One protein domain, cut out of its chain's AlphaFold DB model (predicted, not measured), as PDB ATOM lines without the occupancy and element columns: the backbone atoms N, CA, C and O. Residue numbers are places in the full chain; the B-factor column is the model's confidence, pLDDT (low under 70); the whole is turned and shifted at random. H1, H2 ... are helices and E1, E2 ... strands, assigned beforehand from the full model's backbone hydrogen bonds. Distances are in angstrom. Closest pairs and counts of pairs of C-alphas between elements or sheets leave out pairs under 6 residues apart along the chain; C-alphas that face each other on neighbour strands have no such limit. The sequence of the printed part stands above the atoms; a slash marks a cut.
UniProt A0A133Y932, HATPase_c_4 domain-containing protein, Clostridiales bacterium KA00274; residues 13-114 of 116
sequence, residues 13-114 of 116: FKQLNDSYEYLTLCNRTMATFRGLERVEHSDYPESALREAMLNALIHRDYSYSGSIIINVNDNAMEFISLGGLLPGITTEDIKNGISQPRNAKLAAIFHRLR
ATOM      1  N   PHE A  13     188.969  36.447 110.744       93.44
ATOM      2  CA  PHE A  13     188.056  36.036 111.810       93.44
ATOM      3  C   PHE A  13     188.458  34.708 112.437       93.44
ATOM      4  O   PHE A  13     188.360  34.556 113.649       93.44
ATOM      5  N   LYS A  14     188.948  33.763 111.626       96.06
ATOM      6  CA  LYS A  14     189.489  32.510 112.148       96.06
ATOM      7  C   LYS A  14     190.737  32.768 112.983       96.06
ATOM      8  O   LYS A  14     190.821  32.282 114.100       96.06
ATOM      9  N   GLN A  15     191.661  33.578 112.470       95.69
ATOM     10  CA  GLN A  15     192.854  33.973 113.213       95.69
ATOM     11  C   GLN A  15     192.486  34.663 114.530       95.69
ATOM     12  O   GLN A  15     193.036  34.296 115.562       95.69
ATOM     13  N   LEU A  16     191.527  35.602 114.515       94.62
ATOM     14  CA  LEU A  16     191.012  36.262 115.719       94.62
ATOM     15  C   LEU A  16     190.470  35.244 116.731       94.62
ATOM     16  O   LEU A  16     190.884  35.272 117.881       94.62
ATOM     17  N   ASN A  17     189.577  34.343 116.317       95.06
ATOM     18  CA  ASN A  17     188.955  33.386 117.232       95.06
ATOM     19  C   ASN A  17     189.970  32.382 117.793       95.06
ATOM     20  O   ASN A  17     190.089  32.235 119.006       95.06
ATOM     21  N   ASP A  18     190.746  31.739 116.918       96.62
ATOM     22  CA  ASP A  18     191.690  30.694 117.318       96.62
ATOM     23  C   ASP A  18     192.793  31.248 118.238       96.62
ATOM     24  O   ASP A  18     193.161  30.612 119.227       96.62
ATOM     25  N   SER A  19     193.331  32.436 117.927       95.25
ATOM     26  CA  SER A  19     194.362  33.045 118.774       95.25
ATOM     27  C   SER A  19     193.793  33.548 120.100       95.25
ATOM     28  O   SER A  19     194.475  33.452 121.116       95.25
ATOM     29  N   TYR A  20     192.537  33.997 120.134       95.25
ATOM     30  CA  TYR A  20     191.878  34.437 121.364       95.25
ATOM     31  C   TYR A  20     191.639  33.277 122.326       95.25
ATOM     32  O   TYR A  20     191.960  33.372 123.513       95.25
ATOM     33  N   GLU A  21     191.135  32.157 121.808       95.12
ATOM     34  CA  GLU A  21     190.965  30.928 122.582       95.12
ATOM     35  C   GLU A  21     192.307  30.446 123.146       95.12
ATOM     36  O   GLU A  21     192.411  30.149 124.336       95.12
ATOM     37  N   TYR A  22     193.362  30.444 122.326       94.75
ATOM     38  CA  TYR A  22     194.693  30.047 122.782       94.75
ATOM     39  C   TYR A  22     195.254  30.986 123.857       94.75
ATOM     40  O   TYR A  22     195.743  30.520 124.884       94.75
ATOM     41  N   LEU A  23     195.142  32.305 123.679       93.88
ATOM     42  CA  LEU A  23     195.615  33.260 124.682       93.88
ATOM     43  C   LEU A  23     194.813  33.193 125.979       93.88
ATOM     44  O   LEU A  23     195.391  33.394 127.043       93.88
ATOM     45  N   THR A  24     193.525  32.855 125.915       92.88
ATOM     46  CA  THR A  24     192.702  32.603 127.106       92.88
ATOM     47  C   THR A  24     193.219  31.393 127.885       92.88
ATOM     48  O   THR A  24     193.280  31.440 129.111       92.88
ATOM     49  N   LEU A  25     193.677  30.340 127.198       91.81
ATOM     50  CA  LEU A  25     194.327  29.188 127.839       91.81
ATOM     51  C   LEU A  25     195.702  29.540 128.427       91.81
ATOM     52  O   LEU A  25     196.087  29.000 129.462       91.81
ATOM     53  N   CYS A  26     196.443  30.441 127.778       91.38
ATOM     54  CA  CYS A  26     197.719  30.941 128.293       91.38
ATOM     55  C   CYS A  26     197.555  31.965 129.428       91.38
ATOM     56  O   CYS A  26     198.512  32.212 130.162       91.38
ATOM     57  N   ASN A  27     196.373  32.569 129.571       91.69
ATOM     58  CA  ASN A  27     196.072  33.555 130.597       91.69
ATOM     59  C   ASN A  27     195.935  32.857 131.950       91.69
ATOM     60  O   ASN A  27     194.956  32.156 132.236       91.69
ATOM     61  N   ARG A  28     196.959  33.022 132.784       87.31
ATOM     62  CA  ARG A  28     197.023  32.366 134.082       87.31
ATOM     63  C   ARG A  28     195.799  32.752 134.904       87.31
ATOM     64  O   ARG A  28     195.460  33.922 135.036       87.31
ATOM     65  N   THR A  29     195.160  31.740 135.476       86.38
ATOM     66  CA  THR A  29     194.007  31.915 136.354       86.38
ATOM     67  C   THR A  29     194.369  31.442 137.752       86.38
ATOM     68  O   THR A  29     194.771  30.295 137.961       86.38
ATOM     69  N   MET A  30     194.268  32.351 138.717       84.38
ATOM     70  CA  MET A  30     194.485  32.087 140.131       84.38
ATOM     71  C   MET A  30     193.140  31.935 140.833       84.38
ATOM     72  O   MET A  30     192.232  32.739 140.652       84.38
ATOM     73  N   ALA A  31     193.016  30.909 141.668       85.38
ATOM     74  CA  ALA A  31     191.848  30.737 142.516       85.38
ATOM     75  C   ALA A  31     192.131  31.286 143.915       85.38
ATOM     76  O   ALA A  31     193.133  30.938 144.540       85.38
ATOM     77  N   THR A  32     191.220  32.112 144.412       87.69
ATOM     78  CA  THR A  32     191.167  32.567 145.802       87.69
ATOM     79  C   THR A  32     189.877  32.065 146.449       87.69
ATOM     80  O   THR A  32     188.964  31.613 145.759       87.69
ATOM     81  N   PHE A  33     189.797  32.097 147.777       89.06
ATOM     82  CA  PHE A  33     188.595  31.698 148.507       89.06
ATOM     83  C   PHE A  33     188.034  32.888 149.276       89.06
ATOM     84  O   PHE A  33     188.758  33.550 150.024       89.06
ATOM     85  N   ARG A  34     186.735  33.142 149.119       87.38
ATOM     86  CA  ARG A  34     185.982  34.134 149.890       87.38
ATOM     87  C   ARG A  34     184.949  33.398 150.740       87.38
ATOM     88  O   ARG A  34     183.849  33.094 150.290       87.38
ATOM     89  N   GLY A  35     185.321  33.076 151.978       89.50
ATOM     90  CA  GLY A  35     184.517  32.193 152.828       89.50
ATOM     91  C   GLY A  35     184.504  30.769 152.267       89.50
ATOM     92  O   GLY A  35     185.559  30.150 152.161       89.50
ATOM     93  N   LEU A  36     183.321  30.265 151.904       90.25
ATOM     94  CA  LEU A  36     183.148  28.942 151.284       90.25
ATOM     95  C   LEU A  36     183.175  28.979 149.745       90.25
ATOM     96  O   LEU A  36     183.169  27.927 149.111       90.25
ATOM     97  N   GLU A  37     183.205  30.166 149.133       90.44
ATOM     98  CA  GLU A  37     183.167  30.318 147.677       90.44
ATOM     99  C   GLU A  37     184.579  30.382 147.084       90.44
ATOM    100  O   GLU A  37     185.424  31.165 147.527       90.44
ATOM    101  N   ARG A  38     184.828  29.572 146.049       89.75
ATOM    102  CA  ARG A  38     186.034  29.651 145.218       89.75
ATOM    103  C   ARG A  38     185.822  30.713 144.142       89.75
ATOM    104  O   ARG A  38     184.905  30.586 143.336       89.75
ATOM    105  N   VAL A  39     186.684  31.722 144.115       90.38
ATOM    106  CA  VAL A  39     186.659  32.817 143.140       90.38
ATOM    107  C   VAL A  39     187.905  32.729 142.271       90.38
ATOM    108  O   VAL A  39     189.026  32.736 142.778       90.38
ATOM    109  N   GLU A  40     187.714  32.623 140.961       87.94
ATOM    110  CA  GLU A  40     188.802  32.624 139.986       87.94
ATOM    111  C   GLU A  40     189.071  34.040 139.471       87.94
ATOM    112  O   GLU A  40     188.149  34.796 139.163       87.94
ATOM    113  N   HIS A  41     190.349  34.387 139.372       86.44
ATOM    114  CA  HIS A  41     190.834  35.643 138.821       86.44
ATOM    115  C   HIS A  41     191.913  35.343 137.786       86.44
ATOM    116  O   HIS A  41     192.943  34.752 138.116       86.44
ATOM    117  N   SER A  42     191.672  35.733 136.539       90.38
ATOM    118  CA  SER A  42     192.681  35.686 135.482       90.38
ATOM    119  C   SER A  42     193.577  36.923 135.540       90.38
ATOM    120  O   SER A  42     193.097  38.004 135.887       90.38
ATOM    121  N   ASP A  43     194.855  36.774 135.182       92.00
ATOM    122  CA  ASP A  43     195.840  37.869 135.203       92.00
ATOM    123  C   ASP A  43     195.387  39.052 134.334       92.00
ATOM    124  O   ASP A  43     195.490  40.211 134.739       92.00
ATOM    125  N   TYR A  44     194.820  38.757 133.161       93.56
ATOM    126  CA  TYR A  44     194.204  39.752 132.286       93.56
ATOM    127  C   TYR A  44     192.693  39.529 132.196       93.56
ATOM    128  O   TYR A  44     192.261  38.403 131.937       93.56
ATOM    129  N   PRO A  45     191.856  40.569 132.360       93.38
ATOM    130  CA  PRO A  45     190.427  40.426 132.138       93.38
ATOM    131  C   PRO A  45     190.142  40.169 130.657       93.38
ATOM    132  O   PRO A  45     190.839  40.671 129.771       93.38
ATOM    133  N   GLU A  46     189.063  39.437 130.398       91.88
ATOM    134  CA  GLU A  46     188.622  39.057 129.055       91.88
ATOM    135  C   GLU A  46     188.542  40.261 128.097       91.88
ATOM    136  O   GLU A  46     189.040  40.229 126.970       91.88
ATOM    137  N   SER A  47     187.985  41.372 128.583       92.75
ATOM    138  CA  SER A  47     187.842  42.607 127.817       92.75
ATOM    139  C   SER A  47     189.179  43.207 127.384       92.75
ATOM    140  O   SER A  47     189.272  43.689 126.257       92.75
ATOM    141  N   ALA A  48     190.210  43.157 128.234       93.94
ATOM    142  CA  ALA A  48     191.534  43.682 127.906       93.94
ATOM    143  C   ALA A  48     192.235  42.814 126.859       93.94
ATOM    144  O   ALA A  48     192.839  43.347 125.930       93.94
ATOM    145  N   LEU A  49     192.112  41.487 126.971       94.31
ATOM    146  CA  LEU A  49     192.687  40.558 125.999       94.31
ATOM    147  C   LEU A  49     192.046  40.740 124.617       94.31
ATOM    148  O   LEU A  49     192.742  40.874 123.608       94.31
ATOM    149  N   ARG A  50     190.711  40.821 124.593       94.00
ATOM    150  CA  ARG A  50     189.920  41.083 123.387       94.00
ATOM    151  C   ARG A  50     190.325  42.406 122.733       94.00
ATOM    152  O   ARG A  50     190.563  42.445 121.530       94.00
ATOM    153  N   GLU A  51     190.431  43.471 123.522       93.69
ATOM    154  CA  GLU A  51     190.802  44.806 123.044       93.69
ATOM    155  C   GLU A  51     192.230  44.843 122.481       93.69
ATOM    156  O   GLU A  51     192.454  45.362 121.389       93.69
ATOM    157  N   ALA A  52     193.199  44.231 123.170       94.81
ATOM    158  CA  ALA A  52     194.581  44.156 122.697       94.81
ATOM    159  C   ALA A  52     194.692  43.412 121.354       94.81
ATOM    160  O   ALA A  52     195.376  43.877 120.437       94.81
ATOM    161  N   MET A  53     193.966  42.302 121.201       94.56
ATOM    162  CA  MET A  53     193.909  41.551 119.944       94.56
ATOM    163  C   MET A  53     193.276  42.339 118.803       94.56
ATOM    164  O   MET A  53     193.806  42.358 117.689       94.56
ATOM    165  N   LEU A  54     192.144  42.990 119.069       93.69
ATOM    166  CA  LEU A  54     191.457  43.817 118.083       93.69
ATOM    167  C   LEU A  54     192.341  44.976 117.636       93.69
ATOM    168  O   LEU A  54     192.481  45.198 116.433       93.69
ATOM    169  N   ASN A  55     193.013  45.638 118.576       93.12
ATOM    170  CA  ASN A  55     193.941  46.715 118.267       93.12
ATOM    171  C   ASN A  55     195.106  46.235 117.397       93.12
ATOM    172  O   ASN A  55     195.410  46.866 116.379       93.12
ATOM    173  N   ALA A  56     195.692  45.082 117.726       94.56
ATOM    174  CA  ALA A  56     196.763  44.487 116.935       94.56
ATOM    175  C   ALA A  56     196.315  44.126 115.507       94.56
ATOM    176  O   ALA A  56     197.100  44.274 114.575       94.56
ATOM    177  N   LEU A  57     195.068  43.681 115.307       93.69
ATOM    178  CA  LEU A  57     194.530  43.342 113.984       93.69
ATOM    179  C   LEU A  57     194.120  44.580 113.176       93.69
ATOM    180  O   LEU A  57     194.497  44.716 112.016       93.69
ATOM    181  N   ILE A  58     193.357  45.497 113.770       93.50
ATOM    182  CA  ILE A  58     192.748  46.631 113.059       93.50
ATOM    183  C   ILE A  58     193.786  47.695 112.687       93.50
ATOM    184  O   ILE A  58     193.702  48.285 111.604       93.50
ATOM    185  N   HIS A  59     194.768  47.939 113.561       92.25
ATOM    186  CA  HIS A  59     195.779  48.981 113.354       92.25
ATOM    187  C   HIS A  59     197.070  48.472 112.696       92.25
ATOM    188  O   HIS A  59     197.949  49.286 112.387       92.25
ATOM    189  N   ARG A  60     197.168  47.165 112.412       93.12
ATOM    190  CA  ARG A  60     198.280  46.590 111.645       93.12
ATOM    191  C   ARG A  60     198.365  47.198 110.252       93.12
ATOM    192  O   ARG A  60     197.369  47.374 109.548       93.12
ATOM    193  N   ASP A  61     199.591  47.439 109.816       93.75
ATOM    194  CA  ASP A  61     199.878  47.764 108.430       93.75
ATOM    195  C   ASP A  61     199.955  46.487 107.579       93.75
ATOM    196  O   ASP A  61     200.909  45.707 107.643       93.75
ATOM    197  N   TYR A  62     198.908  46.271 106.780       92.56
ATOM    198  CA  TYR A  62     198.775  45.118 105.888       92.56
ATOM    199  C   TYR A  62     199.605  45.199 104.602       92.56
ATOM    200  O   TYR A  62     199.581  44.241 103.832       92.56
ATOM    201  N   SER A  63     200.361  46.279 104.376       92.69
ATOM    202  CA  SER A  63     201.357  46.315 103.296       92.69
ATOM    203  C   SER A  63     202.580  45.436 103.590       92.69
ATOM    204  O   SER A  63     203.250  44.988 102.660       92.69
ATOM    205  N   TYR A  64     202.842  45.128 104.866       92.31
ATOM    206  CA  TYR A  64     203.895  44.204 105.277       92.31
ATOM    207  C   TYR A  64     203.395  42.756 105.329       92.31
ATOM    208  O   TYR A  64     202.262  42.478 105.734       92.31
ATOM    209  N   SER A  65     204.273  41.807 105.001       91.62
ATOM    210  CA  SER A  65     203.982  40.367 105.060       91.62
ATOM    211  C   SER A  65     204.170  39.740 106.447       91.62
ATOM    212  O   SER A  65     203.658  38.652 106.684       91.62
ATOM    213  N   GLY A  66     204.879  40.400 107.372       92.94
ATOM    214  CA  GLY A  66     205.213  39.828 108.683       92.94
ATOM    215  C   GLY A  66     204.019  39.719 109.635       92.94
ATOM    216  O   GLY A  66     203.224  40.651 109.743       92.94
ATOM    217  N   SER A  67     203.887  38.599 110.340       94.31
ATOM    218  CA  SER A  67     202.766  38.323 111.249       94.31
ATOM    219  C   SER A  67     202.675  39.293 112.434       94.31
ATOM    220  O   SER A  67     203.637  39.978 112.779       94.31
ATOM    221  N   ILE A  68     201.508  39.330 113.081       95.88
ATOM    222  CA  ILE A  68     201.410  39.832 114.457       95.88
ATOM    223  C   ILE A  68     202.117  38.811 115.347       95.88
ATOM    224  O   ILE A  68     201.866  37.613 115.220       95.88
ATOM    225  N   ILE A  69     202.996  39.282 116.223       95.69
ATOM    226  CA  ILE A  69     203.712  38.439 117.181       95.69
ATOM    227  C   ILE A  69     203.138  38.727 118.561       95.69
ATOM    228  O   ILE A  69     203.039  39.887 118.958       95.69
ATOM    229  N   ILE A  70     202.747  37.677 119.278       95.56
ATOM    230  CA  ILE A  70     202.215  37.789 120.634       95.56
ATOM    231  C   ILE A  70     203.130  36.990 121.553       95.56
ATOM    232  O   ILE A  70     203.196  35.765 121.455       95.56
ATOM    233  N   ASN A  71     203.857  37.689 122.421       94.62
ATOM    234  CA  ASN A  71     204.750  37.064 123.389       94.62
ATOM    235  C   ASN A  71     204.030  36.956 124.727       94.62
ATOM    236  O   ASN A  71     203.617  37.965 125.293       94.62
ATOM    237  N   VAL A  72     203.925  35.743 125.261       92.69
ATOM    238  CA  VAL A  72     203.366  35.502 126.594       92.69
ATOM    239  C   VAL A  72     204.489  35.041 127.510       92.69
ATOM    240  O   VAL A  72     205.154  34.037 127.241       92.69
ATOM    241  N   ASN A  73     204.718  35.776 128.592       90.12
ATOM    242  CA  ASN A  73     205.654  35.394 129.641       90.12
ATOM    243  C   ASN A  73     205.022  35.599 131.025       90.12
ATOM    244  O   ASN A  73     203.899  36.077 131.141       90.12
ATOM    245  N   ASP A  74     205.746  35.218 132.079       88.50
ATOM    246  CA  ASP A  74     205.215  35.231 133.447       88.50
ATOM    247  C   ASP A  74     204.956  36.656 133.991       88.50
ATOM    248  O   ASP A  74     204.298  36.800 135.017       88.50
ATOM    249  N   ASN A  75     205.455  37.701 133.316       90.00
ATOM    250  CA  ASN A  75     205.281  39.104 133.702       90.00
ATOM    251  C   ASN A  75     204.279  39.850 132.810       90.00
ATOM    252  O   ASN A  75     203.591  40.750 133.284       90.00
ATOM    253  N   ALA A  76     204.247  39.540 131.510       92.31
ATOM    254  CA  ALA A  76     203.530  40.325 130.516       92.31
ATOM    255  C   ALA A  76     203.044  39.489 129.327       92.31
ATOM    256  O   ALA A  76     203.688  38.520 128.911       92.31
ATOM    257  N   MET A  77     201.938  39.943 128.736       94.25
ATOM    258  CA  MET A  77     201.522  39.572 127.389       94.25
ATOM    259  C   MET A  77     201.754  40.758 126.445       94.25
ATOM    260  O   MET A  77     201.118  41.803 126.578       94.25
ATOM    261  N   GLU A  78     202.680  40.607 125.504       95.06
ATOM    262  CA  GLU A  78     203.097  41.670 124.588       95.06
ATOM    263  C   GLU A  78     202.551  41.417 123.184       95.06
ATOM    264  O   GLU A  78     202.800  40.368 122.593       95.06
ATOM    265  N   PHE A  79     201.851  42.407 122.633       96.06
ATOM    266  CA  PHE A  79     201.293  42.371 121.284       96.06
ATOM    267  C   PHE A  79     202.128  43.254 120.360       96.06
ATOM    268  O   PHE A  79     202.229  44.464 120.566       96.06
ATOM    269  N   ILE A  80     202.713  42.657 119.326       95.25
ATOM    270  CA  ILE A  80     203.608  43.333 118.389       95.25
ATOM    271  C   ILE A  80     203.000  43.246 116.990       95.25
ATOM    272  O   ILE A  80     202.953  42.181 116.372       95.25
ATOM    273  N   SER A  81     202.556  44.389 116.471       94.31
ATOM    274  CA  SER A  81     202.035  44.536 115.110       94.31
ATOM    275  C   SER A  81     202.889  45.510 114.298       94.31
ATOM    276  O   SER A  81     203.295  46.558 114.799       94.31
ATOM    277  N   LEU A  82     203.124  45.201 113.022       92.81
ATOM    278  CA  LEU A  82     203.863  46.079 112.108       92.81
ATOM    279  C   LEU A  82     203.058  47.336 111.739       92.81
ATOM    280  O   LEU A  82     201.833  47.282 111.623       92.81
ATOM    281  N   GLY A  83     203.762  48.451 111.510       88.94
ATOM    282  CA  GLY A  83     203.192  49.712 111.009       88.94
ATOM    283  C   GLY A  83     203.439  50.943 111.888       88.94
ATOM    284  O   GLY A  83     203.408  52.062 111.380       88.94
ATOM    285  N   GLY A  84     203.709  50.766 113.186       88.88
ATOM    286  CA  GLY A  84     203.953  51.873 114.124       88.88
ATOM    287  C   GLY A  84     202.724  52.765 114.345       88.88
ATOM    288  O   GLY A  84     201.591  52.301 114.217       88.88
ATOM    289  N   LEU A  85     202.933  54.049 114.651       90.12
ATOM    290  CA  LEU A  85     201.864  55.058 114.711       90.12
ATOM    291  C   LEU A  85     201.657  55.723 113.345       90.12
ATOM    292  O   LEU A  85     202.548  55.703 112.494       90.12
ATOM    293  N   LEU A  86     200.457  56.245 113.086       88.69
ATOM    294  CA  LEU A  86     200.215  57.045 111.884       88.69
ATOM    295  C   LEU A  86     200.903  58.415 112.026       88.69
ATOM    296  O   LEU A  86     200.994  58.923 113.146       88.69
ATOM    297  N   PRO A  87     201.377  59.031 110.926       88.75
ATOM    298  CA  PRO A  87     201.965  60.367 110.983       88.75
ATOM    299  C   PRO A  87     201.026  61.364 111.669       88.75
ATOM    300  O   PRO A  87     199.850  61.450 111.321       88.75
ATOM    301  N   GLY A  88     201.553  62.108 112.642       89.62
ATOM    302  CA  GLY A  88     200.782  63.085 113.415       89.62
ATOM    303  C   GLY A  88     200.011  62.516 114.610       89.62
ATOM    304  O   GLY A  88     199.357  63.294 115.290       89.62
ATOM    305  N   ILE A  89     200.099  61.209 114.889       92.44
ATOM    306  CA  ILE A  89     199.534  60.598 116.101       92.44
ATOM    307  C   ILE A  89     200.655  60.247 117.074       92.44
ATOM    308  O   ILE A  89     201.616  59.560 116.717       92.44
ATOM    309  N   THR A  90     200.507  60.692 118.317       93.19
ATOM    310  CA  THR A  90     201.416  60.379 119.419       93.19
ATOM    311  C   THR A  90     200.851  59.285 120.326       93.19
ATOM    312  O   THR A  90     199.686  58.896 120.242       93.19
ATOM    313  N   THR A  91     201.676  58.765 121.232       90.19
ATOM    314  CA  THR A  91     201.212  57.811 122.251       90.19
ATOM    315  C   THR A  91     200.264  58.453 123.266       90.19
ATOM    316  O   THR A  91     199.435  57.753 123.841       90.19
ATOM    317  N   GLU A  92     200.367  59.764 123.492       93.19
ATOM    318  CA  GLU A  92     199.481  60.508 124.389       93.19
ATOM    319  C   GLU A  92     198.087  60.684 123.780       93.19
ATOM    320  O   GLU A  92     197.090  60.452 124.459       93.19
ATOM    321  N   ASP A  93     198.013  60.954 122.476       91.50
ATOM    322  CA  ASP A  93     196.753  61.005 121.725       91.50
ATOM    323  C   ASP A  93     195.946  59.708 121.869       91.50
ATOM    324  O   ASP A  93     194.748  59.732 122.154       91.50
ATOM    325  N   ILE A  94     196.620  58.562 121.747       89.75
ATOM    326  CA  ILE A  94     195.989  57.242 121.881       89.75
ATOM    327  C   ILE A  94     195.463  57.035 123.302       89.75
ATOM    328  O   ILE A  94     194.349  56.548 123.486       89.75
ATOM    329  N   LYS A  95     196.229  57.451 124.320       89.00
ATOM    330  CA  LYS A  95     195.792  57.390 125.725       89.00
ATOM    331  C   LYS A  95     194.591  58.295 126.004       89.00
ATOM    332  O   LYS A  95     193.769  57.948 126.846       89.00
ATOM    333  N   ASN A  96     194.463  59.402 125.273       92.75
ATOM    334  CA  ASN A  96     193.308  60.300 125.327       92.75
ATOM    335  C   ASN A  96     192.100  59.789 124.514       92.75
ATOM    336  O   ASN A  96     191.085  60.478 124.427       92.75
ATOM    337  N   GLY A  97     192.185  58.584 123.941       86.62
ATOM    338  CA  GLY A  97     191.086  57.932 123.228       86.62
ATOM    339  C   GLY A  97     191.042  58.222 121.728       86.62
ATOM    340  O   GLY A  97     190.067  57.853 121.070       86.62
ATOM    341  N   ILE A  98     192.071  58.859 121.156       88.56
ATOM    342  CA  ILE A  98     192.153  59.038 119.703       88.56
ATOM    343  C   ILE A  98     192.457  57.685 119.056       88.56
ATOM    344  O   ILE A  98     193.541  57.126 119.221       88.56
ATOM    345  N   SER A  99     191.501  57.174 118.278       86.19
ATOM    346  CA  SER A  99     191.656  55.944 117.500       86.19
ATOM    347  C   SER A  99     191.527  56.233 116.009       86.19
ATOM    348  O   SER A  99     190.470  56.631 115.523       86.19
ATOM    349  N   GLN A 100     192.620  56.019 115.275       89.06
ATOM    350  CA  GLN A 100     192.671  56.185 113.825       89.06
ATOM    351  C   GLN A 100     193.101  54.863 113.170       89.06
ATOM    352  O   GLN A 100     194.287  54.509 113.195       89.06
ATOM    353  N   PRO A 101     192.170  54.097 112.576       89.56
ATOM    354  CA  PRO A 101     192.514  52.865 111.881       89.56
ATOM    355  C   PRO A 101     193.217  53.163 110.553       89.56
ATOM    356  O   PRO A 101     192.811  54.049 109.799       89.56
ATOM    357  N   ARG A 102     194.244  52.371 110.219       90.25
ATOM    358  CA  ARG A 102     194.923  52.458 108.911       90.25
ATOM    359  C   ARG A 102     194.008  52.014 107.778       90.25
ATOM    360  O   ARG A 102     193.955  52.636 106.722       90.25
ATOM    361  N   ASN A 103     193.273  50.926 108.005       90.19
ATOM    362  CA  ASN A 103     192.326  50.378 107.050       90.19
ATOM    363  C   ASN A 103     190.892  50.661 107.512       90.19
ATOM    364  O   ASN A 103     190.284  49.871 108.234       90.19
ATOM    365  N   ALA A 104     190.334  51.782 107.052       90.69
ATOM    366  CA  ALA A 104     188.975  52.195 107.399       90.69
ATOM    367  C   ALA A 104     187.907  51.162 106.994       90.69
ATOM    368  O   ALA A 104     186.906  51.007 107.689       90.69
ATOM    369  N   LYS A 105     188.114  50.415 105.897       93.25
ATOM    370  CA  LYS A 105     187.179  49.360 105.474       93.25
ATOM    371  C   LYS A 105     187.191  48.193 106.455       93.25
ATOM    372  O   LYS A 105     186.128  47.689 106.799       93.25
ATOM    373  N   LEU A 106     188.376  47.788 106.913       91.81
ATOM    374  CA  LEU A 106     188.512  46.732 107.911       91.81
ATOM    375  C   LEU A 106     187.860  47.146 109.232       91.81
ATOM    376  O   LEU A 106     187.007  46.421 109.734       91.81
ATOM    377  N   ALA A 107     188.173  48.343 109.731       91.50
ATOM    378  CA  ALA A 107     187.544  48.879 110.936       91.50
ATOM    379  C   ALA A 107     186.012  48.938 110.805       91.50
ATOM    380  O   ALA A 107     185.295  48.494 111.696       91.50
ATOM    381  N   ALA A 108     185.491  49.381 109.655       91.50
ATOM    382  CA  ALA A 108     184.052  49.408 109.405       91.50
ATOM    383  C   ALA A 108     183.404  48.013 109.439       91.50
ATOM    384  O   ALA A 108     182.265  47.882 109.887       91.50
ATOM    385  N   ILE A 109     184.101  46.966 108.980       93.00
ATOM    386  CA  ILE A 109     183.617  45.581 109.082       93.00
ATOM    387  C   ILE A 109     183.530  45.164 110.554       93.00
ATOM    388  O   ILE A 109     182.484  44.679 110.979       93.00
ATOM    389  N   PHE A 110     184.584  45.396 111.339       90.44
ATOM    390  CA  PHE A 110     184.607  45.044 112.764       90.44
ATOM    391  C   PHE A 110     183.549  45.813 113.571       90.44
ATOM    392  O   PHE A 110     182.853  45.210 114.387       90.44
ATOM    393  N   HIS A 111     183.338  47.096 113.265       90.44
ATOM    394  CA  HIS A 111     182.280  47.906 113.873       90.44
ATOM    395  C   HIS A 111     180.878  47.368 113.536       90.44
ATOM    396  O   HIS A 111     180.015  47.231 114.400       90.44
ATOM    397  N   ARG A 112     180.628  46.983 112.274       91.81
ATOM    398  CA  ARG A 112     179.340  46.379 111.865       91.81
ATOM    399  C   ARG A 112     179.066  45.045 112.556       91.81
ATOM    400  O   ARG A 112     177.907  44.712 112.786       91.81
ATOM    401  N   LEU A 113     180.120  44.306 112.889       90.12
ATOM    402  CA  LEU A 113     180.045  43.061 113.652       90.12
ATOM    403  C   LEU A 113     179.953  43.289 115.171       90.12
ATOM    404  O   LEU A 113     179.883  42.311 115.910       90.12
ATOM    405  N   ARG A 114     179.919  44.548 115.638       86.88
ATOM    406  CA  ARG A 114     179.912  44.938 117.061       86.88
ATOM    407  C   ARG A 114     181.116  44.401 117.838       86.88
ATOM    408  O   ARG A 114     181.012  44.082 119.020       86.88
TER     409      ARG A 114
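What this domain is: This is residues 13 to 114 of the 116 residues of the protein "HATPase_c_4 domain-containing protein" of Clostridiales bacterium KA00274 (UniProt A0A133Y932). A small, loose core has helix H2 in its middle, with H1 packed on one side of it and the short hairpin E3 E4 on another, while a second hairpin, E1 E2, runs away from this core as an arm whose tip, residues 33 to 38, sticks out. H4 is near the last residues of H2, and the short H3 sits away from the other helices, on the side of H2 away from H1. The printed part has 102 residues with four named helices and four named strands, in the order H1 E1 E2 H2 E3 E4 H3 H4; its two sheets, E1 - E2 and E3 - E4, are antiparallel, and the class is mixed, helices and strands. The whole is loose, with a radius of gyration of the C-alphas of 16.3 A, and elongated, spanning 53 by 30 by 29 A.

How they stand to each other: E1, residues 29 to 34, and E2, residues 37 to 42, form a hairpin at 151 degrees, antiparallel, with N 32 and O 39 within hydrogen-bond range at 2.8 A and N 34 and O 37 at 2.9 A. A tight link joins E2 to H2, residues 46 to 58. H1, residues 13 to 26, touches H2 at a steep tilt of 40 degrees, opposite ways; their closest C-alphas, of Tyr 20 and Arg 50, are 7.2 A apart. E3, residues 69 to 72, and E4, residues 77 to 80, form the other hairpin, antiparallel at 169 degrees, with N 71 and O 78 within hydrogen-bond range at 2.9 A. The closest C-alphas of H2 and E4, of Ala 56 and Phe 79, are 6.6 A apart. H4, residues 104 to 112, is close to H2 but not clearly touching, with the C-alphas of Ile 58 and Ala 107 closest at 6.1 A and a shallow tilt of 31 degrees, opposite ways. H3, residues 91 to 95, touches no helix. In H1, H2, H3 and H4 every O i to N i+4 pair is within hydrogen-bond range.

Where its parts are: H1 is 19.8 A long and begins at C-alpha 13, (188.056, 36.036, 111.810). E1 measures 15.9 A and E2 16.4 A. H2 is 18.2 A long, with C-alpha 46 at (188.622, 39.057, 129.055). E3 and E4 have four residues each, H3 five. H4 measures 12.1 A and ends at C-alpha 112, (179.340, 46.379, 111.865).

The domain as a whole: The C-alphas farthest apart, of Leu 36 and Pro 87, are 54.5 A apart. The printed part has no cut, and no link is long. The mean pLDDT of the printed part is 91.8, and no printed residue is under 70.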